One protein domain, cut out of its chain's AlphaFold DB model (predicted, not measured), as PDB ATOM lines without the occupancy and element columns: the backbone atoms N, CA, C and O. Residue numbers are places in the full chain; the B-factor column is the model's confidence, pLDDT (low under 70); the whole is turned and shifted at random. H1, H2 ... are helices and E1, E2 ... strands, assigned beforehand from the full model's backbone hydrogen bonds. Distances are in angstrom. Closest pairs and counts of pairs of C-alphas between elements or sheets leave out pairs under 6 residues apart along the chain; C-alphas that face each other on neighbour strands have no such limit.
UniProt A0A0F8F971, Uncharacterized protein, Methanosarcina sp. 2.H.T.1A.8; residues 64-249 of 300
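What this domain is: This is residues 64 to 249 of the 300 residues of an uncharacterized protein of Methanosarcina sp. 2.H.T.1A.8 (UniProt A0A0F8F971). A strongly twisted sheet of five strands, all antiparallel in the order E1, E3, E5, E2, E6, is covered on one face by the two longest helices, H5 over E3 and H8 over E2 and E5, in two layers. The short helices H1 to H4 gather round one corner, H2 packing on H5 and H3 far out, and residues 177 to 194, with H7 and E4, loop out past the end of E3 and back to E5. The 186 printed residues hold eight named helices and six named strands, in the order H1 H2 H3 H4 E1 E2 H5 H6 E3 H7 E4 E5 H8 E6, a mixed class. The whole is compact, with a radius of gyration of the C-alphas of 16.0 A and spans of 45 by 42 by 29 A.

How they stand to each other: H1, residues 74 to 78, only just touches H3, residues 102 to 110, with 3 pairs of C-alphas within 8 A, Val 78 and Phe 109 closest at 6.1 A. H2, residues 81 to 85, touches H5, residues 144 to 159, closest at the C-alphas of Glu 82 and Trp 156, 5.7 A. H4, residues 113 to 116, only grazes the sheet. Edge strand E1, residues 119 to 124, is antiparallel to E3, residues 169 to 176, with N 121 and O 174 2.8 A apart. E2, residues 133 to 139, is antiparallel to E5, residues 195 to 200 (N 197 to O 137, 2.7 A), and to edge strand E6, residues 246 to 249 (N 138 to O 247, 2.8 A). E3 and E5 are antiparallel, with N 173 and O 196 2.7 A apart. H5 runs along E3 at a height over the sheet of 9.1 A, and H8, residues 207 to 222, is on the same face at 8.8 A. H6, residues 165 to 168, touches H8, closest at the C-alphas of Trp 165 and Ile 213, 5.1 A. E2, H5, H6, E3 and E5, H8, E6 are split strand-helix-strand units, two same-way strands with another strand between them, both crossovers right-handed. H7, residues 180 to 184, is not on the sheet, and E4, residues 189 to 191, pairs with no named strand. Every O i to N i+4 pair is within hydrogen-bond range in H1, H2, H3, H7 and H8, and 9 of 12 in H5; H4 and H6 are too short for such a pair.

Where its parts are: H1 begins at C-alpha 74, (317.879, 250.278, 252.824). H5 is 23.1 A long, H8 22.1 A and E3 19.8 A. E6 ends at C-alpha 249, (290.772, 252.542, 239.773).

The domain as a whole: The C-alphas of Lys 184 and Pro 204 are the two farthest apart, 47.4 A. The printed part has no cut; the links H2 to H3 and H8 to E6 are long. The mean pLDDT of the printed part is 71.4, and 70 residues are under 70, among them 93 to 118 and 225 to 234.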
ATOM      1  N   LYS A  64     311.463 260.991 234.169       64.44
ATOM      2  CA  LYS A  64     312.018 261.051 235.526       64.44
ATOM      3  C   LYS A  64     312.183 262.470 236.074       64.44
ATOM      4  O   LYS A  64     312.114 262.634 237.284       64.44
ATOM      5  N   LYS A  65     312.396 263.480 235.223       59.41
ATOM      6  CA  LYS A  65     312.507 264.897 235.631       59.41
ATOM      7  C   LYS A  65     311.291 265.401 236.423       59.41
ATOM      8  O   LYS A  65     311.439 266.337 237.202       59.41
ATOM      9  N   ASP A  66     310.137 264.757 236.263       59.97
ATOM     10  CA  ASP A  66     308.895 265.117 236.949       59.97
ATOM     11  C   ASP A  66     308.802 264.479 238.354       59.97
ATOM     12  O   ASP A  66     307.865 264.744 239.104       59.97
ATOM     13  N   TYR A  67     309.804 263.676 238.751       62.59
ATOM     14  CA  TYR A  67     309.875 262.969 240.031       62.59
ATOM     15  C   TYR A  67     311.239 263.116 240.719       62.59
ATOM     16  O   TYR A  67     312.296 263.083 240.090       62.59
ATOM     17  N   ILE A  68     311.242 263.178 242.054       58.56
ATOM     18  CA  ILE A  68     312.480 263.153 242.842       58.56
ATOM     19  C   ILE A  68     312.722 261.716 243.311       58.56
ATOM     20  O   ILE A  68     312.180 261.257 244.314       58.56
ATOM     21  N   ASN A  69     313.547 260.985 242.560       62.78
ATOM     22  CA  ASN A  69     313.858 259.583 242.841       62.78
ATOM     23  C   ASN A  69     315.080 259.447 243.769       62.78
ATOM     24  O   ASN A  69     316.113 258.886 243.393       62.78
ATOM     25  N   GLU A  70     314.987 260.022 244.969       68.00
ATOM     26  CA  GLU A  70     316.022 259.865 245.992       68.00
ATOM     27  C   GLU A  70     316.022 258.433 246.550       68.00
ATOM     28  O   GLU A  70     314.955 257.886 246.835       68.00
ATOM     29  N   PRO A  71     317.202 257.817 246.739       70.19
ATOM     30  CA  PRO A  71     317.305 256.443 247.216       70.19
ATOM     31  C   PRO A  71     316.820 256.320 248.661       70.19
ATOM     32  O   PRO A  71     317.218 257.091 249.537       70.19
ATOM     33  N   VAL A  72     316.005 255.309 248.939       74.50
ATOM     34  CA  VAL A  72     315.606 254.992 250.312       74.50
ATOM     35  C   VAL A  72     316.801 254.397 251.046       74.50
ATOM     36  O   VAL A  72     317.499 253.547 250.492       74.50
ATOM     37  N   ASN A  73     317.020 254.790 252.305       75.81
ATOM     38  CA  ASN A  73     317.990 254.113 253.161       75.81
ATOM     39  C   ASN A  73     317.557 252.645 253.343       75.81
ATOM     40  O   ASN A  73     316.551 252.386 254.013       75.81
ATOM     41  N   PRO A  74     318.308 251.668 252.801       70.94
ATOM     42  CA  PRO A  74     317.879 250.278 252.824       70.94
ATOM     43  C   PRO A  74     317.662 249.735 254.229       70.94
ATOM     44  O   PRO A  74     316.732 248.969 254.458       70.94
ATOM     45  N   LYS A  75     318.493 250.160 255.190       69.69
ATOM     46  CA  LYS A  75     318.386 249.709 256.581       69.69
ATOM     47  C   LYS A  75     317.101 250.213 257.232       69.69
ATOM     48  O   LYS A  75     316.455 249.453 257.936       69.69
ATOM     49  N   GLU A  76     316.714 251.460 256.973       71.44
ATOM     50  CA  GLU A  76     315.483 252.049 257.524       71.44
ATOM     51  C   GLU A  76     314.210 251.451 256.927       71.44
ATOM     52  O   GLU A  76     313.156 251.496 257.564       71.44
ATOM     53  N   PHE A  77     314.301 250.924 255.706       76.44
ATOM     54  CA  PHE A  77     313.187 250.296 255.014       76.44
ATOM     55  C   PHE A  77     313.032 248.827 255.406       76.44
ATOM     56  O   PHE A  77     312.007 248.420 255.941       76.44
ATOM     57  N   VAL A  78     314.089 248.045 255.202       69.12
ATOM     58  CA  VAL A  78     314.103 246.591 255.398       69.12
ATOM     59  C   VAL A  78     313.945 246.195 256.857       69.12
ATOM     60  O   VAL A  78     313.318 245.185 257.156       69.12
ATOM     61  N   LEU A  79     314.562 246.948 257.767       70.19
ATOM     62  CA  LEU A  79     314.578 246.606 259.189       70.19
ATOM     63  C   LEU A  79     313.470 247.319 259.963       70.19
ATOM     64  O   LEU A  79     313.493 247.294 261.191       70.19
ATOM     65  N   SER A  80     312.519 247.963 259.277       75.12
ATOM     66  CA  SER A  80     311.386 248.606 259.938       75.12
ATOM     67  C   SER A  80     310.477 247.532 260.542       75.12
ATOM     68  O   SER A  80     309.898 246.753 259.778       75.12
ATOM     69  N   PRO A  81     310.317 247.470 261.878       74.44
ATOM     70  CA  PRO A  81     309.475 246.457 262.511       74.44
ATOM     71  C   PRO A  81     308.033 246.470 261.992       74.44
ATOM     72  O   PRO A  81     307.431 245.418 261.810       74.44
ATOM     73  N   GLU A  82     307.509 247.653 261.685       78.50
ATOM     74  CA  GLU A  82     306.159 247.879 261.168       78.50
ATOM     75  C   GLU A  82     305.958 247.262 259.784       78.50
ATOM     76  O   GLU A  82     304.950 246.606 259.529       78.50
ATOM     77  N   LEU A  83     306.930 247.456 258.888       77.56
ATOM     78  CA  LEU A  83     306.867 246.938 257.522       77.56
ATOM     79  C   LEU A  83     307.077 245.422 257.507       77.56
ATOM     80  O   LEU A  83     306.426 244.712 256.745       77.56
ATOM     81  N   LEU A  84     307.949 244.910 258.379       72.81
ATOM     82  CA  LEU A  84     308.143 243.471 258.552       72.81
ATOM     83  C   LEU A  84     306.894 242.790 259.126       72.81
ATOM     84  O   LEU A  84     306.536 241.712 258.660       72.81
ATOM     85  N   TYR A  85     306.221 243.419 260.096       71.25
ATOM     86  CA  TYR A  85     304.952 242.922 260.636       71.25
ATOM     87  C   TYR A  85     303.864 242.844 259.559       71.25
ATOM     88  O   TYR A  85     303.140 241.858 259.477       71.25
ATOM     89  N   ALA A  86     303.802 243.850 258.691       70.25
ATOM     90  CA  ALA A  86     302.893 243.917 257.554       70.25
ATOM     91  C   ALA A  86     303.285 243.012 256.368       70.25
ATOM     92  O   ALA A  86     302.746 243.176 255.278       70.25
ATOM     93  N   GLY A  87     304.237 242.089 256.533       68.12
ATOM     94  CA  GLY A  87     304.610 241.146 255.483       68.12
ATOM     95  C   GLY A  87     305.142 241.840 254.228       68.12
ATOM     96  O   GLY A  87     304.552 241.714 253.161       68.12
ATOM     97  N   LEU A  88     306.250 242.580 254.357       75.38
ATOM     98  CA  LEU A  88     306.947 243.223 253.237       75.38
ATOM     99  C   LEU A  88     307.428 242.184 252.201       75.38
ATOM    100  O   LEU A  88     308.396 241.463 252.439       75.38
ATOM    101  N   ILE A  89     306.794 242.126 251.031       74.06
ATOM    102  CA  ILE A  89     307.053 241.107 250.001       74.06
ATOM    103  C   ILE A  89     307.401 241.771 248.662       74.06
ATOM    104  O   ILE A  89     306.607 242.559 248.156       74.06
ATOM    105  N   PRO A  90     308.538 241.447 248.024       75.00
ATOM    106  CA  PRO A  90     308.818 241.897 246.660       75.00
ATOM    107  C   PRO A  90     307.828 241.279 245.662       75.00
ATOM    108  O   PRO A  90     307.621 240.062 245.666       75.00
ATOM    109  N   GLN A  91     307.267 242.087 244.764       76.00
ATOM    110  CA  GLN A  91     306.263 241.665 243.783       76.00
ATOM    111  C   GLN A  91     306.775 240.539 242.878       76.00
ATOM    112  O   GLN A  91     306.064 239.561 242.658       76.00
ATOM    113  N   LYS A  92     308.034 240.592 242.420       73.31
ATOM    114  CA  LYS A  92     308.650 239.499 241.637       73.31
ATOM    115  C   LYS A  92     308.702 238.159 242.380       73.31
ATOM    116  O   LYS A  92     308.903 237.117 241.757       73.31
ATOM    117  N   LYS A  93     308.579 238.165 243.711       69.62
ATOM    118  CA  LYS A  93     308.700 236.980 244.565       69.62
ATOM    119  C   LYS A  93     307.367 236.495 245.126       69.62
ATOM    120  O   LYS A  93     307.345 235.387 245.653       69.62
ATOM    121  N   ILE A  94     306.269 237.230 244.937       67.06
ATOM    122  CA  ILE A  94     304.969 236.947 245.568       67.06
ATOM    123  C   ILE A  94     304.444 235.521 245.315       67.06
ATOM    124  O   ILE A  94     303.865 234.920 246.209       67.06
ATOM    125  N   ASN A  95     304.741 234.939 244.147       62.59
ATOM    126  CA  ASN A  95     304.307 233.587 243.766       62.59
ATOM    127  C   ASN A  95     305.363 232.487 243.993       62.59
ATOM    128  O   ASN A  95     305.130 231.333 243.648       62.59
ATOM    129  N   SER A  96     306.552 232.832 244.491       62.62
ATOM    130  CA  SER A  96     307.712 231.917 244.528       62.62
ATOM    131  C   SER A  96     308.421 231.853 245.878       62.62
ATOM    132  O   SER A  96     309.340 231.053 246.049       62.62
ATOM    133  N   PHE A  97     308.041 232.714 246.818       58.81
ATOM    134  CA  PHE A  97     308.704 232.821 248.105       58.81
ATOM    135  C   PHE A  97     307.927 232.048 249.166       58.81
ATOM    136  O   PHE A  97     306.718 232.206 249.307       58.81
ATOM    137  N   ASP A  98     308.631 231.213 249.923       58.31
ATOM    138  CA  ASP A  98     308.057 230.541 251.083       58.31
ATOM    139  C   ASP A  98     308.030 231.516 252.268       58.31
ATOM    140  O   ASP A  98     309.057 231.825 252.880       58.31
ATOM    141  N   PHE A  99     306.836 232.034 252.559       56.53
ATOM    142  CA  PHE A  99     306.591 233.015 253.618       56.53
ATOM    143  C   PHE A  99     306.452 232.394 255.012       56.53
ATOM    144  O   PHE A  99     306.270 233.123 255.985       56.53
ATOM    145  N   SER A 100     306.569 231.068 255.144       56.50
ATOM    146  CA  SER A 100     306.472 230.396 256.447       56.50
ATOM    147  C   SER A 100     307.650 230.704 257.384       56.50
ATOM    148  O   SER A 100     307.575 230.416 258.578       56.50
ATOM    149  N   ASN A 101     308.733 231.314 256.878       56.59
ATOM    150  CA  ASN A 101     309.952 231.560 257.641       56.59
ATOM    151  C   ASN A 101     310.431 233.023 257.580       56.59
ATOM    152  O   ASN A 101     311.018 233.481 256.596       56.59
ATOM    153  N   TYR A 102     310.274 233.727 258.704       54.53
ATOM    154  CA  TYR A 102     310.758 235.093 258.941       54.53
ATOM    155  C   TYR A 102     312.253 235.288 258.616       54.53
ATOM    156  O   TYR A 102     312.648 236.318 258.065       54.53
ATOM    157  N   TRP A 103     313.098 234.288 258.894       54.25
ATOM    158  CA  TRP A 103     314.536 234.365 258.615       54.25
ATOM    159  C   TRP A 103     314.850 234.391 257.120       54.25
ATOM    160  O   TRP A 103     315.846 234.993 256.718       54.25
ATOM    161  N   THR A 104     314.017 233.772 256.285       60.41
ATOM    162  CA  THR A 104     314.182 233.783 254.825       60.41
ATOM    163  C   THR A 104     313.908 235.180 254.266       60.41
ATOM    164  O   THR A 104     314.681 235.675 253.445       60.41
ATOM    165  N   LEU A 105     312.877 235.856 254.783       59.78
ATOM    166  CA  LEU A 105     312.513 237.225 254.407       59.78
ATOM    167  C   LEU A 105     313.599 238.226 254.835       59.78
ATOM    168  O   LEU A 105     314.130 238.972 254.013       59.78
ATOM    169  N   ALA A 106     314.014 238.174 256.105       59.66
ATOM    170  CA  ALA A 106     315.061 239.043 256.637       59.66
ATOM    171  C   ALA A 106     316.398 238.865 255.893       59.66
ATOM    172  O   ALA A 106     317.064 239.851 255.583       59.66
ATOM    173  N   ASN A 107     316.783 237.628 255.551       59.81
ATOM    174  CA  ASN A 107     318.011 237.355 254.798       59.81
ATOM    175  C   ASN A 107     317.945 237.801 253.333       59.81
ATOM    176  O   ASN A 107     318.969 238.242 252.811       59.81
ATOM    177  N   TYR A 108     316.780 237.709 252.683       60.31
ATOM    178  CA  TYR A 108     316.579 238.230 251.329       60.31
ATOM    179  C   TYR A 108     316.847 239.732 251.284       60.31
ATOM    180  O   TYR A 108     317.680 240.207 250.517       60.31
ATOM    181  N   PHE A 109     316.227 240.480 252.191       61.22
ATOM    182  CA  PHE A 109     316.447 241.914 252.240       61.22
ATOM    183  C   PHE A 109     317.837 242.307 252.760       61.22
ATOM    184  O   PHE A 109     318.362 243.346 252.367       61.22
ATOM    185  N   ARG A 110     318.484 241.471 253.588       59.31
ATOM    186  CA  ARG A 110     319.875 241.691 254.025       59.31
ATOM    187  C   ARG A 110     320.868 241.693 252.860       59.31
ATOM    188  O   ARG A 110     321.953 242.250 253.007       59.31
ATOM    189  N   ARG A 111     320.521 241.054 251.738       57.12
ATOM    190  CA  ARG A 111     321.332 241.041 250.512       57.12
ATOM    191  C   ARG A 111     321.068 242.236 249.596       57.12
ATOM    192  O   ARG A 111     321.833 242.424 248.670       57.12
ATOM    193  N   LEU A 112     320.056 243.065 249.884       56.16
ATOM    194  CA  LEU A 112     319.646 244.238 249.092       56.16
ATOM    195  C   LEU A 112     319.193 243.956 247.649       56.16
ATOM    196  O   LEU A 112     318.688 244.875 247.011       56.16
ATOM    197  N   ASP A 113     319.257 242.705 247.186       57.88
ATOM    198  CA  ASP A 113     318.942 242.286 245.814       57.88
ATOM    199  C   ASP A 113     317.610 242.868 245.283       57.88
ATOM    200  O   ASP A 113     317.531 243.320 244.147       57.88
ATOM    201  N   GLY A 114     316.561 242.942 246.113       59.59
ATOM    202  CA  GLY A 114     315.268 243.510 245.701       59.59
ATOM    203  C   GLY A 114     315.210 245.044 245.620       59.59
ATOM    204  O   GLY A 114     314.379 245.580 244.893       59.59
ATOM    205  N   LEU A 115     316.050 245.762 246.371       67.06
ATOM    206  CA  LEU A 115     316.051 247.231 246.401       67.06
ATOM    207  C   LEU A 115     316.847 247.832 245.241       67.06
ATOM    208  O   LEU A 115     316.471 248.883 244.717       67.06
ATOM    209  N   ASP A 116     317.926 247.160 244.846       66.19
ATOM    210  CA  ASP A 116     318.821 247.612 243.780       66.19
ATOM    211  C   ASP A 116     318.230 247.392 242.378       66.19
ATOM    212  O   ASP A 116     318.589 248.106 241.443       66.19
ATOM    213  N   GLU A 117     317.294 246.450 242.223       64.31
ATOM    214  CA  GLU A 117     316.614 246.174 240.950       64.31
ATOM    215  C   GLU A 117     315.418 247.091 240.658       64.31
ATOM    216  O   GLU A 117     314.998 247.181 239.507       64.31
ATOM    217  N   GLY A 118     314.854 247.748 241.677       66.44
ATOM    218  CA  GLY A 118     313.612 248.507 241.546       66.44
ATOM    219  C   GLY A 118     312.383 247.608 241.383       66.44
ATOM    220  O   GLY A 118     312.115 247.091 240.299       66.44
ATOM    221  N   ASP A 119     311.596 247.445 242.445       71.38
ATOM    222  CA  ASP A 119     310.370 246.638 242.403       71.38
ATOM    223  C   ASP A 119     309.271 247.225 243.296       71.38
ATOM    224  O   ASP A 119     309.515 248.072 244.165       71.38
ATOM    225  N   TYR A 120     308.037 246.778 243.067       77.94
ATOM    226  CA  TYR A 120     306.972 246.974 244.040       77.94
ATOM    227  C   TYR A 120     307.186 246.059 245.230       77.94
ATOM    228  O   TYR A 120     307.428 244.863 245.082       77.94
ATOM    229  N   PHE A 121     306.992 246.615 246.415       80.19
ATOM    230  CA  PHE A 121     306.885 245.860 247.646       80.19
ATOM    231  C   PHE A 121     305.442 245.888 248.117       80.19
ATOM    232  O   PHE A 121     304.862 246.961 248.282       80.19
ATOM    233  N   HIS A 122     304.877 244.704 248.299       81.06
ATOM    234  CA  HIS A 122     303.571 244.472 248.882       81.06
ATOM    235  C   HIS A 122     303.663 244.473 250.399       81.06
ATOM    236  O   HIS A 122     304.601 243.919 250.966       81.06
ATOM    237  N   LEU A 123     302.663 245.071 251.027       81.94
ATOM    238  CA  LEU A 123     302.424 245.053 252.459       81.94
ATOM    239  C   LEU A 123     300.975 244.609 252.643       81.94
ATOM    240  O   LEU A 123     300.063 245.233 252.099       81.94
ATOM    241  N   ILE A 124     300.790 243.496 253.338       78.50
ATOM    242  CA  ILE A 124     299.529 242.769 253.465       78.50
ATOM    243  C   ILE A 124     299.072 242.880 254.915       78.50
ATOM    244  O   ILE A 124     299.815 242.546 255.837       78.50
ATOM    245  N   ASN A 125     297.850 243.357 255.124       77.75
ATOM    246  CA  ASN A 125     297.274 243.480 256.453       77.75
ATOM    247  C   ASN A 125     296.945 242.084 257.004       77.75
ATOM    248  O   ASN A 125     296.037 241.433 256.488       77.75
ATOM    249  N   PRO A 126     297.621 241.617 258.071       71.62
ATOM    250  CA  PRO A 126     297.398 240.272 258.597       71.62
ATOM    251  C   PRO A 126     296.038 240.120 259.295       71.62
ATOM    252  O   PRO A 126     295.648 239.005 259.632       71.62
ATOM    253  N   ASN A 127     295.329 241.225 259.549       72.06
ATOM    254  CA  ASN A 127     294.069 241.239 260.288       72.06
ATOM    255  C   ASN A 127     292.823 241.261 259.388       72.06
ATOM    256  O   ASN A 127     291.709 241.285 259.913       72.06
ATOM    257  N   ILE A 128     292.987 241.300 258.063       70.38
ATOM    258  CA  ILE A 128     291.884 241.385 257.102       70.38
ATOM    259  C   ILE A 128     291.909 240.155 256.198       70.38
ATOM    260  O   ILE A 128     292.959 239.762 255.698       70.38
ATOM    261  N   ASP A 129     290.737 239.562 255.975       66.19
ATOM    262  CA  ASP A 129     290.565 238.596 254.895       66.19
ATOM    263  C   ASP A 129     290.615 239.345 253.561       66.19
ATOM    264  O   ASP A 129     289.816 240.254 253.319       66.19
ATOM    265  N   LEU A 130     291.576 238.980 252.712       61.72
ATOM    266  CA  LEU A 130     291.844 239.667 251.451       61.72
ATOM    267  C   LEU A 130     290.650 239.609 250.490       61.72
ATOM    268  O   LEU A 130     290.550 240.466 249.615       61.72
ATOM    269  N   GLY A 131     289.712 238.671 250.686       58.59
ATOM    270  CA  GLY A 131     288.472 238.602 249.913       58.59
ATOM    271  C   GLY A 131     288.718 238.710 248.402       58.59
ATOM    272  O   GLY A 131     289.731 238.241 247.888       58.59
ATOM    273  N   ASN A 132     287.793 239.345 247.678       58.28
ATOM    274  CA  ASN A 132     288.060 239.812 246.316       58.28
ATOM    275  C   ASN A 132     288.411 241.302 246.399       58.28
ATOM    276  O   ASN A 132     287.508 242.136 246.498       58.28
ATOM    277  N   GLU A 133     289.697 241.646 246.393       60.41
ATOM    278  CA  GLU A 133     290.133 243.038 246.257       60.41
ATOM    279  C   GLU A 133     289.712 243.546 244.869       60.41
ATOM    280  O   GLU A 133     290.210 243.078 243.849       60.41
ATOM    281  N   THR A 134     288.751 244.468 244.806       64.25
ATOM    282  CA  THR A 134     288.230 244.976 243.524       64.25
ATOM    283  C   THR A 134     288.504 246.456 243.318       64.25
ATOM    284  O   THR A 134     288.430 246.920 242.184       64.25
ATOM    285  N   ASP A 135     288.883 247.203 244.356       75.25
ATOM    286  CA  ASP A 135     289.124 248.638 244.257       75.25
ATOM    287  C   ASP A 135     290.485 249.045 244.807       75.25
ATOM    288  O   ASP A 135     291.047 248.452 245.732       75.25
ATOM    289  N   ARG A 136     291.032 250.089 244.183       80.44
ATOM    290  CA  ARG A 136     292.349 250.617 244.508       80.44
ATOM    291  C   ARG A 136     292.392 252.131 244.435       80.44
ATOM    292  O   ARG A 136     291.786 252.768 243.569       80.44
ATOM    293  N   ILE A 137     293.208 252.695 245.307       84.44
ATOM    294  CA  ILE A 137     293.609 254.095 245.307       84.44
ATOM    295  C   ILE A 137     295.089 254.158 244.948       84.44
ATOM    296  O   ILE A 137     295.887 253.421 245.513       84.44
ATOM    297  N   ILE A 138     295.484 255.053 244.049       83.56
ATOM    298  CA  ILE A 138     296.894 255.429 243.895       83.56
ATOM    299  C   ILE A 138     297.128 256.731 244.611       83.56
ATOM    300  O   ILE A 138     296.329 257.667 244.516       83.56
ATOM    301  N   VAL A 139     298.278 256.787 245.258       79.69
ATOM    302  CA  VAL A 139     298.787 257.997 245.872       79.69
ATOM    303  C   VAL A 139     300.042 258.391 245.118       79.69
ATOM    304  O   VAL A 139     301.040 257.668 245.095       79.69
ATOM    305  N   ASN A 140     299.964 259.530 244.446       74.69
ATOM    306  CA  ASN A 140     301.077 260.099 243.722       74.69
ATOM    307  C   ASN A 140     301.982 260.842 244.697       74.69
ATOM    308  O   ASN A 140     301.608 261.865 245.269       74.69
ATOM    309  N   ILE A 141     303.173 260.302 244.891       74.69
ATOM    310  CA  ILE A 141     304.132 260.755 245.890       74.69
ATOM    311  C   ILE A 141     305.409 261.202 245.194       74.69
ATOM    312  O   ILE A 141     305.864 260.585 244.230       74.69
ATOM    313  N   LYS A 142     305.985 262.300 245.681       71.12
ATOM    314  CA  LYS A 142     307.120 262.948 245.020       71.12
ATOM    315  C   LYS A 142     308.418 262.171 245.205       71.12
ATOM    316  O   LYS A 142     309.243 262.157 244.295       71.12
ATOM    317  N   THR A 143     308.584 261.556 246.378       73.56
ATOM    318  CA  THR A 143     309.801 260.842 246.791       73.56
ATOM    319  C   THR A 143     309.487 259.451 247.333       73.56
ATOM    320  O   THR A 143     308.413 259.204 247.890       73.56
ATOM    321  N   GLN A 144     310.450 258.535 247.233       77.19
ATOM    322  CA  GLN A 144     310.308 257.196 247.809       77.19
ATOM    323  C   GLN A 144     310.289 257.234 249.348       77.19
ATOM    324  O   GLN A 144     309.598 256.443 249.979       77.19
ATOM    325  N   GLN A 145     310.980 258.189 249.976       76.38
ATOM    326  CA  GLN A 145     310.995 258.378 251.431       76.38
ATOM    327  C   GLN A 145     309.604 258.750 251.951       76.38
ATOM    328  O   GLN A 145     309.196 258.268 253.006       76.38
ATOM    329  N   GLN A 146     308.849 259.565 251.205       78.31
ATOM    330  CA  GLN A 146     307.439 259.817 251.509       78.31
ATOM    331  C   GLN A 146     306.613 258.529 251.417       78.31
ATOM    332  O   GLN A 146     305.839 258.271 252.334       78.31
ATOM    333  N   ALA A 147     306.840 257.684 250.397       79.06
ATOM    334  CA  ALA A 147     306.207 256.359 250.292       79.06
ATOM    335  C   ALA A 147     306.397 255.551 251.574       79.06
ATOM    336  O   ALA A 147     305.445 255.026 252.138       79.06
ATOM    337  N   VAL A 148     307.643 255.492 252.048       80.25
ATOM    338  CA  VAL A 148     308.024 254.729 253.236       80.25
ATOM    339  C   VAL A 148     307.396 255.310 254.501       80.25
ATOM    340  O   VAL A 148     306.915 254.550 255.337       80.25
ATOM    341  N   LYS A 149     307.354 256.641 254.650       81.00
ATOM    342  CA  LYS A 149     306.684 257.293 255.789       81.00
ATOM    343  C   LYS A 149     305.186 256.971 255.818       81.00
ATOM    344  O   LYS A 149     304.672 256.619 256.877       81.00
ATOM    345  N   ILE A 150     304.506 257.045 254.669       80.94
ATOM    346  CA  ILE A 150     303.084 256.685 254.552       80.94
ATOM    347  C   ILE A 150     302.893 255.200 254.866       80.94
ATOM    348  O   ILE A 150     302.031 254.851 255.669       80.94
ATOM    349  N   ALA A 151     303.736 254.336 254.294       82.81
ATOM    350  CA  ALA A 151     303.695 252.900 254.525       82.81
ATOM    351  C   ALA A 151     303.771 252.573 256.020       82.81
ATOM    352  O   ALA A 151     302.867 251.933 256.544       82.81
ATOM    353  N   LYS A 152     304.782 253.101 256.726       83.19
ATOM    354  CA  LYS A 152     304.941 252.909 258.176       83.19
ATOM    355  C   LYS A 152     303.727 253.406 258.958       83.19
ATOM    356  O   LYS A 152     303.291 252.744 259.893       83.19
ATOM    357  N   HIS A 153     303.164 254.550 258.569       82.44
ATOM    358  CA  HIS A 153     302.002 255.126 259.243       82.44
ATOM    359  C   HIS A 153     300.721 254.289 259.089       82.44
ATOM    360  O   HIS A 153     299.901 254.254 260.012       82.44
ATOM    361  N   ILE A 154     300.545 253.629 257.940       82.38
ATOM    362  CA  ILE A 154     299.435 252.698 257.683       82.38
ATOM    363  C   ILE A 154     299.670 251.369 258.406       82.38
ATOM    364  O   ILE A 154     298.760 250.827 259.023       82.38
ATOM    365  N   THR A 155     300.890 250.837 258.380       82.31
ATOM    366  CA  THR A 155     301.176 249.536 259.001       82.31
ATOM    367  C   THR A 155     301.210 249.610 260.524       82.31
ATOM    368  O   THR A 155     300.835 248.648 261.187       82.31
ATOM    369  N   TRP A 156     301.605 250.752 261.104       80.12
ATOM    370  CA  TRP A 156     301.592 250.956 262.558       80.12
ATOM    371  C   TRP A 156     300.187 250.752 263.142       80.12
ATOM    372  O   TRP A 156     300.012 250.014 264.108       80.12
ATOM    373  N   SER A 157     299.152 251.294 262.499       75.25
ATOM    374  CA  SER A 157     297.752 251.095 262.912       75.25
ATOM    375  C   SER A 157     297.219 249.676 262.722       75.25
ATOM    376  O   SER A 157     296.132 249.365 263.181       75.25
ATOM    377  N   TRP A 158     297.938 248.788 262.038       78.06
ATOM    378  CA  TRP A 158     297.552 247.374 262.018       78.06
ATOM    379  C   TRP A 158     298.030 246.639 263.273       78.06
ATOM    380  O   TRP A 158     297.486 245.594 263.618       78.06
ATOM    381  N   THR A 159     299.026 247.193 263.974       69.69
ATOM    382  CA  THR A 159     299.518 246.665 265.255       69.69
ATOM    383  C   THR A 159     298.692 247.172 266.439       69.69
ATOM    384  O   THR A 159     298.416 246.429 267.381       69.69
ATOM    385  N   GLU A 160     298.239 248.421 266.375       67.19
ATOM    386  CA  GLU A 160     297.353 249.041 267.354       67.19
ATOM    387  C   GLU A 160     295.939 248.977 266.792       67.19
ATOM    388  O   GLU A 160     295.677 249.710 265.859       67.19
ATOM    389  N   LYS A 161     295.048 248.112 267.299       63.06
ATOM    390  CA  LYS A 161     293.660 247.922 266.811       63.06
ATOM    391  C   LYS A 161     292.849 249.240 266.715       63.06
ATOM    392  O   LYS A 161     291.969 249.481 267.542       63.06
ATOM    393  N   SER A 162     293.135 250.094 265.735       62.72
ATOM    394  CA  SER A 162     292.469 251.366 265.492       62.72
ATOM    395  C   SER A 162     291.228 251.128 264.645       62.72
ATOM    396  O   SER A 162     291.192 250.254 263.781       62.72
ATOM    397  N   VAL A 163     290.190 251.916 264.914       63.38
ATOM    398  CA  VAL A 163     288.938 251.919 264.147       63.38
ATOM    399  C   VAL A 163     288.929 253.169 263.267       63.38
ATOM    400  O   VAL A 163     288.098 254.058 263.429       63.38
ATOM    401  N   ASP A 164     289.933 253.299 262.402       77.44
ATOM    402  CA  ASP A 164     290.058 254.397 261.443       77.44
ATOM    403  C   ASP A 164     290.177 253.863 260.011       77.44
ATOM    404  O   ASP A 164     290.167 252.661 259.771       77.44
ATOM    405  N   TRP A 165     290.278 254.756 259.027       82.06
ATOM    406  CA  TRP A 165     290.278 254.390 257.606       82.06
ATOM    407  C   TRP A 165     291.340 253.345 257.216       82.06
ATOM    408  O   TRP A 165     291.191 252.646 256.215       82.06
ATOM    409  N   LYS A 166     292.411 253.223 258.005       84.00
ATOM    410  CA  LYS A 166     293.520 252.292 257.780       84.00
ATOM    411  C   LYS A 166     293.117 250.846 258.046       84.00
ATOM    412  O   LYS A 166     293.716 249.941 257.465       84.00
ATOM    413  N   SER A 167     292.082 250.627 258.863       78.19
ATOM    414  CA  SER A 167     291.488 249.309 259.096       78.19
ATOM    415  C   SER A 167     290.713 248.781 257.888       78.19
ATOM    416  O   SER A 167     290.283 247.635 257.913       78.19
ATOM    417  N   TYR A 168     290.498 249.598 256.851       80.75
ATOM    418  CA  TYR A 168     289.913 249.149 255.585       80.75
ATOM    419  C   TYR A 168     290.969 248.737 254.558       80.75
ATOM    420  O   TYR A 168     290.633 248.095 253.567       80.75
ATOM    421  N   VAL A 169     292.240 249.092 254.771       83.69
ATOM    422  CA  VAL A 169     293.320 248.771 253.834       83.69
ATOM    423  C   VAL A 169     293.705 247.304 253.992       83.69
ATOM    424  O   VAL A 169     294.221 246.910 255.041       83.69
ATOM    425  N   SER A 170     293.469 246.515 252.942       79.62
ATOM    426  CA  SER A 170     293.788 245.084 252.886       79.62
ATOM    427  C   SER A 170     295.238 244.860 252.471       79.62
ATOM    428  O   SER A 170     296.002 244.208 253.178       79.62
ATOM    429  N   THR A 171     295.644 245.485 251.371       82.06
ATOM    430  CA  THR A 171     296.996 245.406 250.820       82.06
ATOM    431  C   THR A 171     297.423 246.795 250.379       82.06
ATOM    432  O   THR A 171     296.606 247.616 249.975       82.06
ATOM    433  N   PHE A 172     298.711 247.097 250.386       85.88
ATOM    434  CA  PHE A 172     299.211 248.190 249.565       85.88
ATOM    435  C   PHE A 172     300.583 247.873 248.988       85.88
ATOM    436  O   PHE A 172     301.303 246.998 249.465       85.88
ATOM    437  N   LYS A 173     300.926 248.579 247.916       85.94
ATOM    438  CA  LYS A 173     302.176 248.446 247.180       85.94
ATOM    439  C   LYS A 173     302.909 249.765 247.191       85.94
ATOM    440  O   LYS A 173     302.290 250.808 246.986       85.94
ATOM    441  N   ILE A 174     304.220 249.711 247.350       84.44
ATOM    442  CA  ILE A 174     305.105 250.861 247.181       84.44
ATOM    443  C   ILE A 174     306.234 250.504 246.226       84.44
ATOM    444  O   ILE A 174     306.840 249.443 246.344       84.44
ATOM    445  N   LEU A 175     306.504 251.382 245.269       80.06
ATOM    446  CA  LEU A 175     307.637 251.247 244.366       80.06
ATOM    447  C   LEU A 175     308.886 251.803 245.048       80.06
ATOM    448  O   LEU A 175     308.947 253.001 245.337       80.06
ATOM    449  N   VAL A 176     309.889 250.954 245.260       79.12
ATOM    450  CA  VAL A 176     311.198 251.371 245.776       79.12
ATOM    451  C   VAL A 176     312.264 250.993 244.758       79.12
ATOM    452  O   VAL A 176     312.297 249.858 244.292       79.12
ATOM    453  N   ASN A 177     313.112 251.952 244.386       74.88
ATOM    454  CA  ASN A 177     314.177 251.786 243.400       74.88
ATOM    455  C   ASN A 177     315.452 252.523 243.841       74.88
ATOM    456  O   ASN A 177     315.521 253.754 243.784       74.88
ATOM    457  N   ASN A 178     316.479 251.761 244.222       72.94
ATOM    458  CA  ASN A 178     317.796 252.282 244.585       72.94
ATOM    459  C   ASN A 178     318.842 252.164 243.464       72.94
ATOM    460  O   ASN A 178     319.988 252.601 243.652       72.94
ATOM    461  N   ASN A 179     318.457 251.657 242.289       75.81
ATOM    462  CA  ASN A 179     319.340 251.442 241.152       75.81
ATOM    463  C   ASN A 179     320.117 252.725 240.794       75.81
ATOM    464  O   ASN A 179     319.555 253.812 240.631       75.81
ATOM    465  N   VAL A 180     321.448 252.633 240.738       71.94
ATOM    466  CA  VAL A 180     322.324 253.790 240.480       71.94
ATOM    467  C   VAL A 180     322.240 254.243 239.021       71.94
ATOM    468  O   VAL A 180     322.306 255.446 238.758       71.94
ATOM    469  N   GLU A 181     322.113 253.309 238.082       74.62
ATOM    470  CA  GLU A 181     322.066 253.590 236.644       74.62
ATOM    471  C   GLU A 181     320.775 254.326 236.292       74.62
ATOM    472  O   GLU A 181     320.822 255.412 235.707       74.62
ATOM    473  N   ASP A 182     319.641 253.837 236.795       73.25
ATOM    474  CA  ASP A 182     318.348 254.506 236.674       73.25
ATOM    475  C   ASP A 182     318.387 255.923 237.253       73.25
ATOM    476  O   ASP A 182     317.879 256.884 236.668       73.25
ATOM    477  N   ARG A 183     319.048 256.096 238.405       70.50
ATOM    478  CA  ARG A 183     319.224 257.403 239.055       70.50
ATOM    479  C   ARG A 183     320.140 258.352 238.293       70.50
ATOM    480  O   ARG A 183     319.980 259.562 238.447       70.50
ATOM    481  N   LYS A 184     321.018 257.865 237.421       72.44
ATOM    482  CA  LYS A 184     321.876 258.713 236.580       72.44
ATOM    483  C   LYS A 184     321.322 258.939 235.178       72.44
ATOM    484  O   LYS A 184     321.725 259.902 234.540       72.44
ATOM    485  N   ASN A 185     320.377 258.120 234.723       73.00
ATOM    486  CA  ASN A 185     319.760 258.279 233.412       73.00
ATOM    487  C   ASN A 185     318.722 259.428 233.424       73.00
ATOM    488  O   ASN A 185     317.729 259.336 234.156       73.00
ATOM    489  N   PRO A 186     318.923 260.526 232.669       65.56
ATOM    490  CA  PRO A 186     317.958 261.626 232.590       65.56
ATOM    491  C   PRO A 186     316.754 261.303 231.690       65.56
ATOM    492  O   PRO A 186     315.700 261.908 231.856       65.56
ATOM    493  N   ASN A 187     316.896 260.331 230.785       66.50
ATOM    494  CA  ASN A 187     315.879 259.925 229.813       66.50
ATOM    495  C   ASN A 187     315.062 258.715 230.291       66.50
ATOM    496  O   ASN A 187     314.330 258.110 229.513       66.50
ATOM    497  N   LEU A 188     315.224 258.317 231.556       71.88
ATOM    498  CA  LEU A 188     314.472 257.207 232.117       71.88
ATOM    499  C   LEU A 188     313.006 257.604 232.297       71.88
ATOM    500  O   LEU A 188     312.700 258.650 232.873       71.88
ATOM    501  N   TYR A 189     312.116 256.722 231.864       67.38
ATOM    502  CA  TYR A 189     310.695 256.809 232.153       67.38
ATOM    503  C   TYR A 189     310.389 255.971 233.385       67.38
ATOM    504  O   TYR A 189     310.772 254.805 233.477       67.38
ATOM    505  N   LEU A 190     309.725 256.585 234.358       69.62
ATOM    506  CA  LEU A 190     309.402 255.949 235.625       69.62
ATOM    507  C   LEU A 190     307.905 255.706 235.719       69.62
ATOM    508  O   LEU A 190     307.118 256.546 235.299       69.62
ATOM    509  N   LYS A 191     307.511 254.592 236.345       72.56
ATOM    510  CA  LYS A 191     306.101 254.318 236.643       72.56
ATOM    511  C   LYS A 191     305.460 255.431 237.473       72.56
ATOM    512  O   LYS A 191     306.070 255.879 238.447       72.56
ATOM    513  N   ASN A 192     304.237 255.820 237.126       69.94
ATOM    514  CA  ASN A 192     303.491 256.901 237.779       69.94
ATOM    515  C   ASN A 192     302.800 256.451 239.078       69.94
ATOM    516  O   ASN A 192     302.544 257.252 239.972       69.94
ATOM    517  N   ASP A 193     302.502 255.162 239.210       70.38
ATOM    518  CA  ASP A 193     301.870 254.551 240.376       70.38
ATOM    519  C   ASP A 193     302.913 254.193 241.438       70.38
ATOM    520  O   ASP A 193     303.340 253.054 241.569       70.38
ATOM    521  N   LYS A 194     303.371 255.178 242.208       74.88
ATOM    522  CA  LYS A 194     304.399 254.961 243.242       74.88
ATOM    523  C   LYS A 194     303.874 254.263 244.490       74.88
ATOM    524  O   LYS A 194     304.614 253.519 245.129       74.88
ATOM    525  N   MET A 195     302.617 254.510 244.830       84.19
ATOM    526  CA  MET A 195     301.926 253.850 245.922       84.19
ATOM    527  C   MET A 195     300.517 253.477 245.477       84.19
ATOM    528  O   MET A 195     299.810 254.310 244.909       84.19
ATOM    529  N   VAL A 196     300.113 252.236 245.738       86.88
ATOM    530  CA  VAL A 196     298.786 251.707 245.403       86.88
ATOM    531  C   VAL A 196     298.201 251.049 246.641       86.88
ATOM    532  O   VAL A 196     298.797 250.124 247.172       86.88
ATOM    533  N   ILE A 197     297.053 251.517 247.102       87.31
ATOM    534  CA  ILE A 197     296.324 251.034 248.273       87.31
ATOM    535  C   ILE A 197     295.127 250.225 247.781       87.31
ATOM    536  O   ILE A 197     294.356 250.718 246.963       87.31
ATOM    537  N   TYR A 198     294.980 249.011 248.289       84.94
ATOM    538  CA  TYR A 198     293.891 248.083 248.025       84.94
ATOM    539  C   TYR A 198     292.994 247.988 249.249       84.94
ATOM    540  O   TYR A 198     293.455 248.073 250.392       84.94
ATOM    541  N   PHE A 199     291.708 247.807 248.998       80.31
ATOM    542  CA  PHE A 199     290.732 247.529 250.037       80.31
ATOM    543  C   PHE A 199     289.652 246.600 249.482       80.31
ATOM    544  O   PHE A 199     289.331 246.624 248.290       80.31
ATOM    545  N   ALA A 200     289.121 245.742 250.349       68.00
ATOM    546  CA  ALA A 200     288.114 244.764 249.966       68.00
ATOM    547  C   ALA A 200     286.725 245.415 249.851       68.00
ATOM    548  O   ALA A 200     286.335 246.242 250.679       68.00
ATOM    549  N   GLU A 201     285.954 245.001 248.842       61.69
ATOM    550  CA  GLU A 201     284.557 245.402 248.643       61.69
ATOM    551  C   GLU A 201     283.675 244.651 249.654       61.69
ATOM    552  O   GLU A 201     283.101 243.605 249.360       61.69
ATOM    553  N   THR A 202     283.632 245.150 250.890       52.22
ATOM    554  CA  THR A 202     282.845 244.558 251.986       52.22
ATOM    555  C   THR A 202     281.480 245.220 252.182       52.22
ATOM    556  O   THR A 202     280.653 244.677 252.912       52.22
ATOM    557  N   ASP A 203     281.206 246.341 251.503       50.59
ATOM    558  CA  ASP A 203     279.968 247.116 251.643       50.59
ATOM    559  C   ASP A 203     279.380 247.506 250.263       50.59
ATOM    560  O   ASP A 203     280.106 248.084 249.444       50.59
ATOM    561  N   PRO A 204     278.087 247.233 249.975       49.81
ATOM    562  CA  PRO A 204     277.406 247.717 248.767       49.81
ATOM    563  C   PRO A 204     277.458 249.247 248.577       49.81
ATOM    564  O   PRO A 204     277.345 249.709 247.439       49.81
ATOM    565  N   ASP A 205     277.703 250.025 249.640       53.09
ATOM    566  CA  ASP A 205     277.813 251.493 249.603       53.09
ATOM    567  C   ASP A 205     279.262 252.033 249.546       53.09
ATOM    568  O   ASP A 205     279.475 253.219 249.804       53.09
ATOM    569  N   ASN A 206     280.243 251.195 249.166       64.75
ATOM    570  CA  ASN A 206     281.679 251.401 248.837       64.75
ATOM    571  C   ASN A 206     282.236 252.855 248.769       64.75
ATOM    572  O   ASN A 206     283.324 253.147 249.270       64.75
ATOM    573  N   LYS A 207     281.468 253.814 248.240       67.88
ATOM    574  CA  LYS A 207     281.728 255.261 248.341       67.88
ATOM    575  C   LYS A 207     282.137 255.714 249.748       67.88
ATOM    576  O   LYS A 207     283.016 256.565 249.848       67.88
ATOM    577  N   THR A 208     281.554 255.179 250.821       75.12
ATOM    578  CA  THR A 208     281.887 255.605 252.196       75.12
ATOM    579  C   THR A 208     283.291 255.166 252.623       75.12
ATOM    580  O   THR A 208     284.040 255.976 253.175       75.12
ATOM    581  N   ILE A 209     283.688 253.926 252.317       78.25
ATOM    582  CA  ILE A 209     285.031 253.398 252.618       78.25
ATOM    583  C   ILE A 209     286.075 254.114 251.761       78.25
ATOM    584  O   ILE A 209     287.034 254.667 252.297       78.25
ATOM    585  N   MET A 210     285.840 254.193 250.448       79.81
ATOM    586  CA  MET A 210     286.711 254.903 249.509       79.81
ATOM    587  C   MET A 210     286.932 256.358 249.941       79.81
ATOM    588  O   MET A 210     288.069 256.824 249.996       79.81
ATOM    589  N   ASN A 211     285.860 257.076 250.296       82.06
ATOM    590  CA  ASN A 211     285.965 258.450 250.782       82.06
ATOM    591  C   ASN A 211     286.717 258.532 252.114       82.06
ATOM    592  O   ASN A 211     287.496 259.461 252.299       82.06
ATOM    593  N   SER A 212     286.530 257.569 253.018       84.25
ATOM    594  CA  SER A 212     287.250 257.534 254.296       84.25
ATOM    595  C   SER A 212     288.752 257.345 254.090       84.25
ATOM    596  O   SER A 212     289.539 258.097 254.662       84.25
ATOM    597  N   ILE A 213     289.155 256.401 253.229       83.38
ATOM    598  CA  ILE A 213     290.566 256.184 252.880       83.38
ATOM    599  C   ILE A 213     291.123 257.420 252.173       83.38
ATOM    600  O   ILE A 213     292.175 257.917 252.566       83.38
ATOM    601  N   LYS A 214     290.406 257.966 251.183       84.69
ATOM    602  CA  LYS A 214     290.809 259.187 250.476       84.69
ATOM    603  C   LYS A 214     291.060 260.335 251.458       84.69
ATOM    604  O   LYS A 214     292.163 260.870 251.476       84.69
ATOM    605  N   CYS A 215     290.069 260.695 252.274       84.75
ATOM    606  CA  CYS A 215     290.186 261.786 253.242       84.75
ATOM    607  C   CYS A 215     291.325 261.530 254.235       84.75
ATOM    608  O   CYS A 215     292.090 262.437 254.546       84.75
ATOM    609  N   GLY A 216     291.466 260.289 254.707       84.38
ATOM    610  CA  GLY A 216     292.543 259.887 255.604       84.38
ATOM    611  C   GLY A 216     293.937 260.062 255.003       84.38
ATOM    612  O   GLY A 216     294.834 260.590 255.661       84.38
ATOM    613  N   VAL A 217     294.106 259.675 253.738       81.88
ATOM    614  CA  VAL A 217     295.347 259.866 252.981       81.88
ATOM    615  C   VAL A 217     295.617 261.351 252.735       81.88
ATOM    616  O   VAL A 217     296.745 261.780 252.946       81.88
ATOM    617  N   GLU A 218     294.617 262.147 252.340       81.06
ATOM    618  CA  GLU A 218     294.776 263.600 252.129       81.06
ATOM    619  C   GLU A 218     295.234 264.300 253.412       81.06
ATOM    620  O   GLU A 218     296.263 264.975 253.406       81.06
ATOM    621  N   VAL A 219     294.549 264.050 254.533       82.75
ATOM    622  CA  VAL A 219     294.928 264.606 255.840       82.75
ATOM    623  C   VAL A 219     296.342 264.182 256.228       82.75
ATOM    624  O   VAL A 219     297.099 264.989 256.763       82.75
ATOM    625  N   PHE A 220     296.729 262.930 255.976       79.06
ATOM    626  CA  PHE A 220     298.085 262.493 256.284       79.06
ATOM    627  C   PHE A 220     299.123 263.219 255.427       79.06
ATOM    628  O   PHE A 220     300.091 263.738 255.977       79.06
ATOM    629  N   LEU A 221     298.914 263.289 254.108       76.50
ATOM    630  CA  LEU A 221     299.821 263.955 253.170       76.50
ATOM    631  C   LEU A 221     300.030 265.431 253.523       76.50
ATOM    632  O   LEU A 221     301.169 265.895 253.487       76.50
ATOM    633  N   ASP A 222     298.971 266.129 253.936       75.56
ATOM    634  CA  ASP A 222     299.033 267.530 254.375       75.56
ATOM    635  C   ASP A 222     299.887 267.724 255.642       75.56
ATOM    636  O   ASP A 222     300.413 268.811 255.881       75.56
ATOM    637  N   ASN A 223     300.056 266.672 256.449       73.56
ATOM    638  CA  ASN A 223     300.819 266.699 257.696       73.56
ATOM    639  C   ASN A 223     302.241 266.123 257.570       73.56
ATOM    640  O   ASN A 223     302.965 266.088 258.567       73.56
ATOM    641  N   ILE A 224     302.674 265.669 256.387       70.12
ATOM    642  CA  ILE A 224     304.056 265.210 256.187       70.12
ATOM    643  C   ILE A 224     304.971 266.440 256.061       70.12
ATOM    644  O   ILE A 224     304.847 267.190 255.088       70.12
ATOM    645  N   PRO A 225     305.947 266.635 256.972       54.44
ATOM    646  CA  PRO A 225     306.960 267.672 256.809       54.44
ATOM    647  C   PRO A 225     307.688 267.447 255.479       54.44
ATOM    648  O   PRO A 225     308.094 266.318 255.182       54.44
ATOM    649  N   ASP A 226     307.804 268.501 254.672       56.56
ATOM    650  CA  ASP A 226     308.417 268.497 253.333       56.56
ATOM    651  C   ASP A 226     307.608 267.802 252.223       56.56
ATOM    652  O   ASP A 226     308.122 267.577 251.120       56.56
ATOM    653  N   ALA A 227     306.325 267.490 252.445       54.31
ATOM    654  CA  ALA A 227     305.408 267.251 251.334       54.31
ATOM    655  C   ALA A 227     305.228 268.557 250.563       54.31
ATOM    656  O   ALA A 227     304.322 269.331 250.840       54.31
ATOM    657  N   VAL A 228     306.124 268.826 249.607       50.78
ATOM    658  CA  VAL A 228     305.929 269.910 248.643       50.78
ATOM    659  C   VAL A 228     304.631 269.589 247.919       50.78
ATOM    660  O   VAL A 228     304.593 268.601 247.175       50.78
ATOM    661  N   PRO A 229     303.565 270.375 248.134       52.81
ATOM    662  CA  PRO A 229     302.297 270.090 247.517       52.81
ATOM    663  C   PRO A 229     302.477 270.419 246.037       52.81
ATOM    664  O   PRO A 229     302.477 271.580 245.629       52.81
ATOM    665  N   ASP A 230     302.699 269.400 245.222       59.22
ATOM    666  CA  ASP A 230     303.003 269.583 243.815       59.22
ATOM    667  C   ASP A 230     301.765 269.189 243.019       59.22
ATOM    668  O   ASP A 230     301.461 268.013 242.821       59.22
ATOM    669  N   ASN A 231     300.985 270.209 242.649       56.34
ATOM    670  CA  ASN A 231     299.773 270.041 241.843       56.34
ATOM    671  C   ASN A 231     300.077 269.464 240.455       56.34
ATOM    672  O   ASN A 231     299.148 269.051 239.764       56.34
ATOM    673  N   ASN A 232     301.353 269.433 240.061       57.78
ATOM    674  CA  ASN A 232     301.774 269.093 238.714       57.78
ATOM    675  C   ASN A 232     302.327 267.669 238.608       57.78
ATOM    676  O   ASN A 232     302.773 267.294 237.527       57.78
ATOM    677  N   LEU A 233     302.283 266.856 239.674       66.56
ATOM    678  CA  LEU A 233     302.711 265.462 239.555       66.56
ATOM    679  C   LEU A 233     301.750 264.691 238.624       66.56
ATOM    680  O   LEU A 233     300.534 264.628 238.895       66.56
ATOM    681  N   PRO A 234     302.271 264.078 237.543       65.31
ATOM    682  CA  PRO A 234     301.454 263.324 236.605       65.31
ATOM    683  C   PRO A 234     300.906 262.073 237.293       65.31
ATOM    684  O   PRO A 234     301.624 261.349 237.980       65.31
ATOM    685  N   LEU A 235     299.596 261.858 237.169       70.38
ATOM    686  CA  LEU A 235     298.930 260.657 237.670       70.38
ATOM    687  C   LEU A 235     299.003 259.586 236.580       70.38
ATOM    688  O   LEU A 235     298.954 259.916 235.398       70.38
ATOM    689  N   ASN A 236     299.083 258.315 236.968       73.38
ATOM    690  CA  ASN A 236     298.957 257.215 236.017       73.38
ATOM    691  C   ASN A 236     297.617 257.344 235.262       73.38
ATOM    692  O   ASN A 236     296.561 257.486 235.883       73.38
ATOM    693  N   GLY A 237     297.685 257.310 233.931       71.25
ATOM    694  CA  GLY A 237     296.564 257.549 233.033       71.25
ATOM    695  C   GLY A 237     295.448 256.518 233.159       71.25
ATOM    696  O   GLY A 237     294.339 256.810 232.761       71.25
ATOM    697  N   PHE A 238     295.676 255.354 233.769       76.38
ATOM    698  CA  PHE A 238     294.616 254.368 234.017       76.38
ATOM    699  C   PHE A 238     293.697 254.705 235.200       76.38
ATOM    700  O   PHE A 238     292.763 253.952 235.483       76.38
ATOM    701  N   TYR A 239     293.965 255.796 235.920       76.56
ATOM    702  CA  TYR A 239     293.273 256.134 237.156       76.56
ATOM    703  C   TYR A 239     292.485 257.429 237.035       76.56
ATOM    704  O   TYR A 239     292.972 258.448 236.542       76.56
ATOM    705  N   LYS A 240     291.275 257.418 237.591       76.94
ATOM    706  CA  LYS A 240     290.455 258.617 237.724       76.94
ATOM    707  C   LYS A 240     291.023 259.503 238.815       76.94
ATOM    708  O   LYS A 240     291.082 259.090 239.971       76.94
ATOM    709  N   ARG A 241     291.397 260.738 238.490       77.81
ATOM    710  CA  ARG A 241     291.811 261.709 239.508       77.81
ATOM    711  C   ARG A 241     290.611 262.087 240.382       77.81
ATOM    712  O   ARG A 241     289.621 262.612 239.881       77.81
ATOM    713  N   VAL A 242     290.715 261.850 241.688       75.56
ATOM    714  CA  VAL A 242     289.676 262.193 242.682       75.56
ATOM    715  C   VAL A 242     290.162 263.179 243.740       75.56
ATOM    716  O   VAL A 242     289.350 263.702 244.503       75.56
ATOM    717  N   GLY A 243     291.467 263.438 243.792       73.56
ATOM    718  CA  GLY A 243     292.100 264.390 244.697       73.56
ATOM    719  C   GLY A 243     293.407 264.920 244.114       73.56
ATOM    720  O   GLY A 243     293.830 264.529 243.021       73.56
ATOM    721  N   ARG A 244     294.069 265.812 244.856       71.31
ATOM    722  CA  ARG A 244     295.301 266.491 244.412       71.31
ATOM    723  C   ARG A 244     296.391 265.504 243.990       71.31
ATOM    724  O   ARG A 244     296.992 265.652 242.932       71.31
ATOM    725  N   GLN A 245     296.603 264.482 244.809       76.25
ATOM    726  CA  GLN A 245     297.607 263.435 244.615       76.25
ATOM    727  C   GLN A 245     296.962 262.049 244.524       76.25
ATOM    728  O   GLN A 245     297.656 261.044 244.607       76.25
ATOM    729  N   ILE A 246     295.638 261.984 244.369       78.81
ATOM    730  CA  ILE A 246     294.884 260.745 244.552       78.81
ATOM    731  C   ILE A 246     294.141 260.376 243.275       78.81
ATOM    732  O   ILE A 246     293.360 261.167 242.733       78.81
ATOM    733  N   GLY A 247     294.390 259.149 242.826       81.31
ATOM    734  CA  GLY A 247     293.677 258.482 241.748       81.31
ATOM    735  C   GLY A 247     292.908 257.270 242.254       81.31
ATOM    736  O   GLY A 247     293.350 256.625 243.196       81.31
ATOM    737  N   THR A 248     291.795 256.918 241.621       81.25
ATOM    738  CA  THR A 248     291.050 255.682 241.903       81.25
ATOM    739  C   THR A 248     290.936 254.828 240.657       81.25
ATOM    740  O   THR A 248     290.795 255.353 239.553       81.25
ATOM    741  N   GLY A 249     290.978 253.514 240.837       78.75
ATOM    742  CA  GLY A 249     290.772 252.542 239.773       78.75
ATOM    743  C   GLY A 249     290.027 251.332 240.314       78.75
ATOM    744  O   GLY A 249     290.204 250.965 241.473       78.75
TER     745      GLY A 249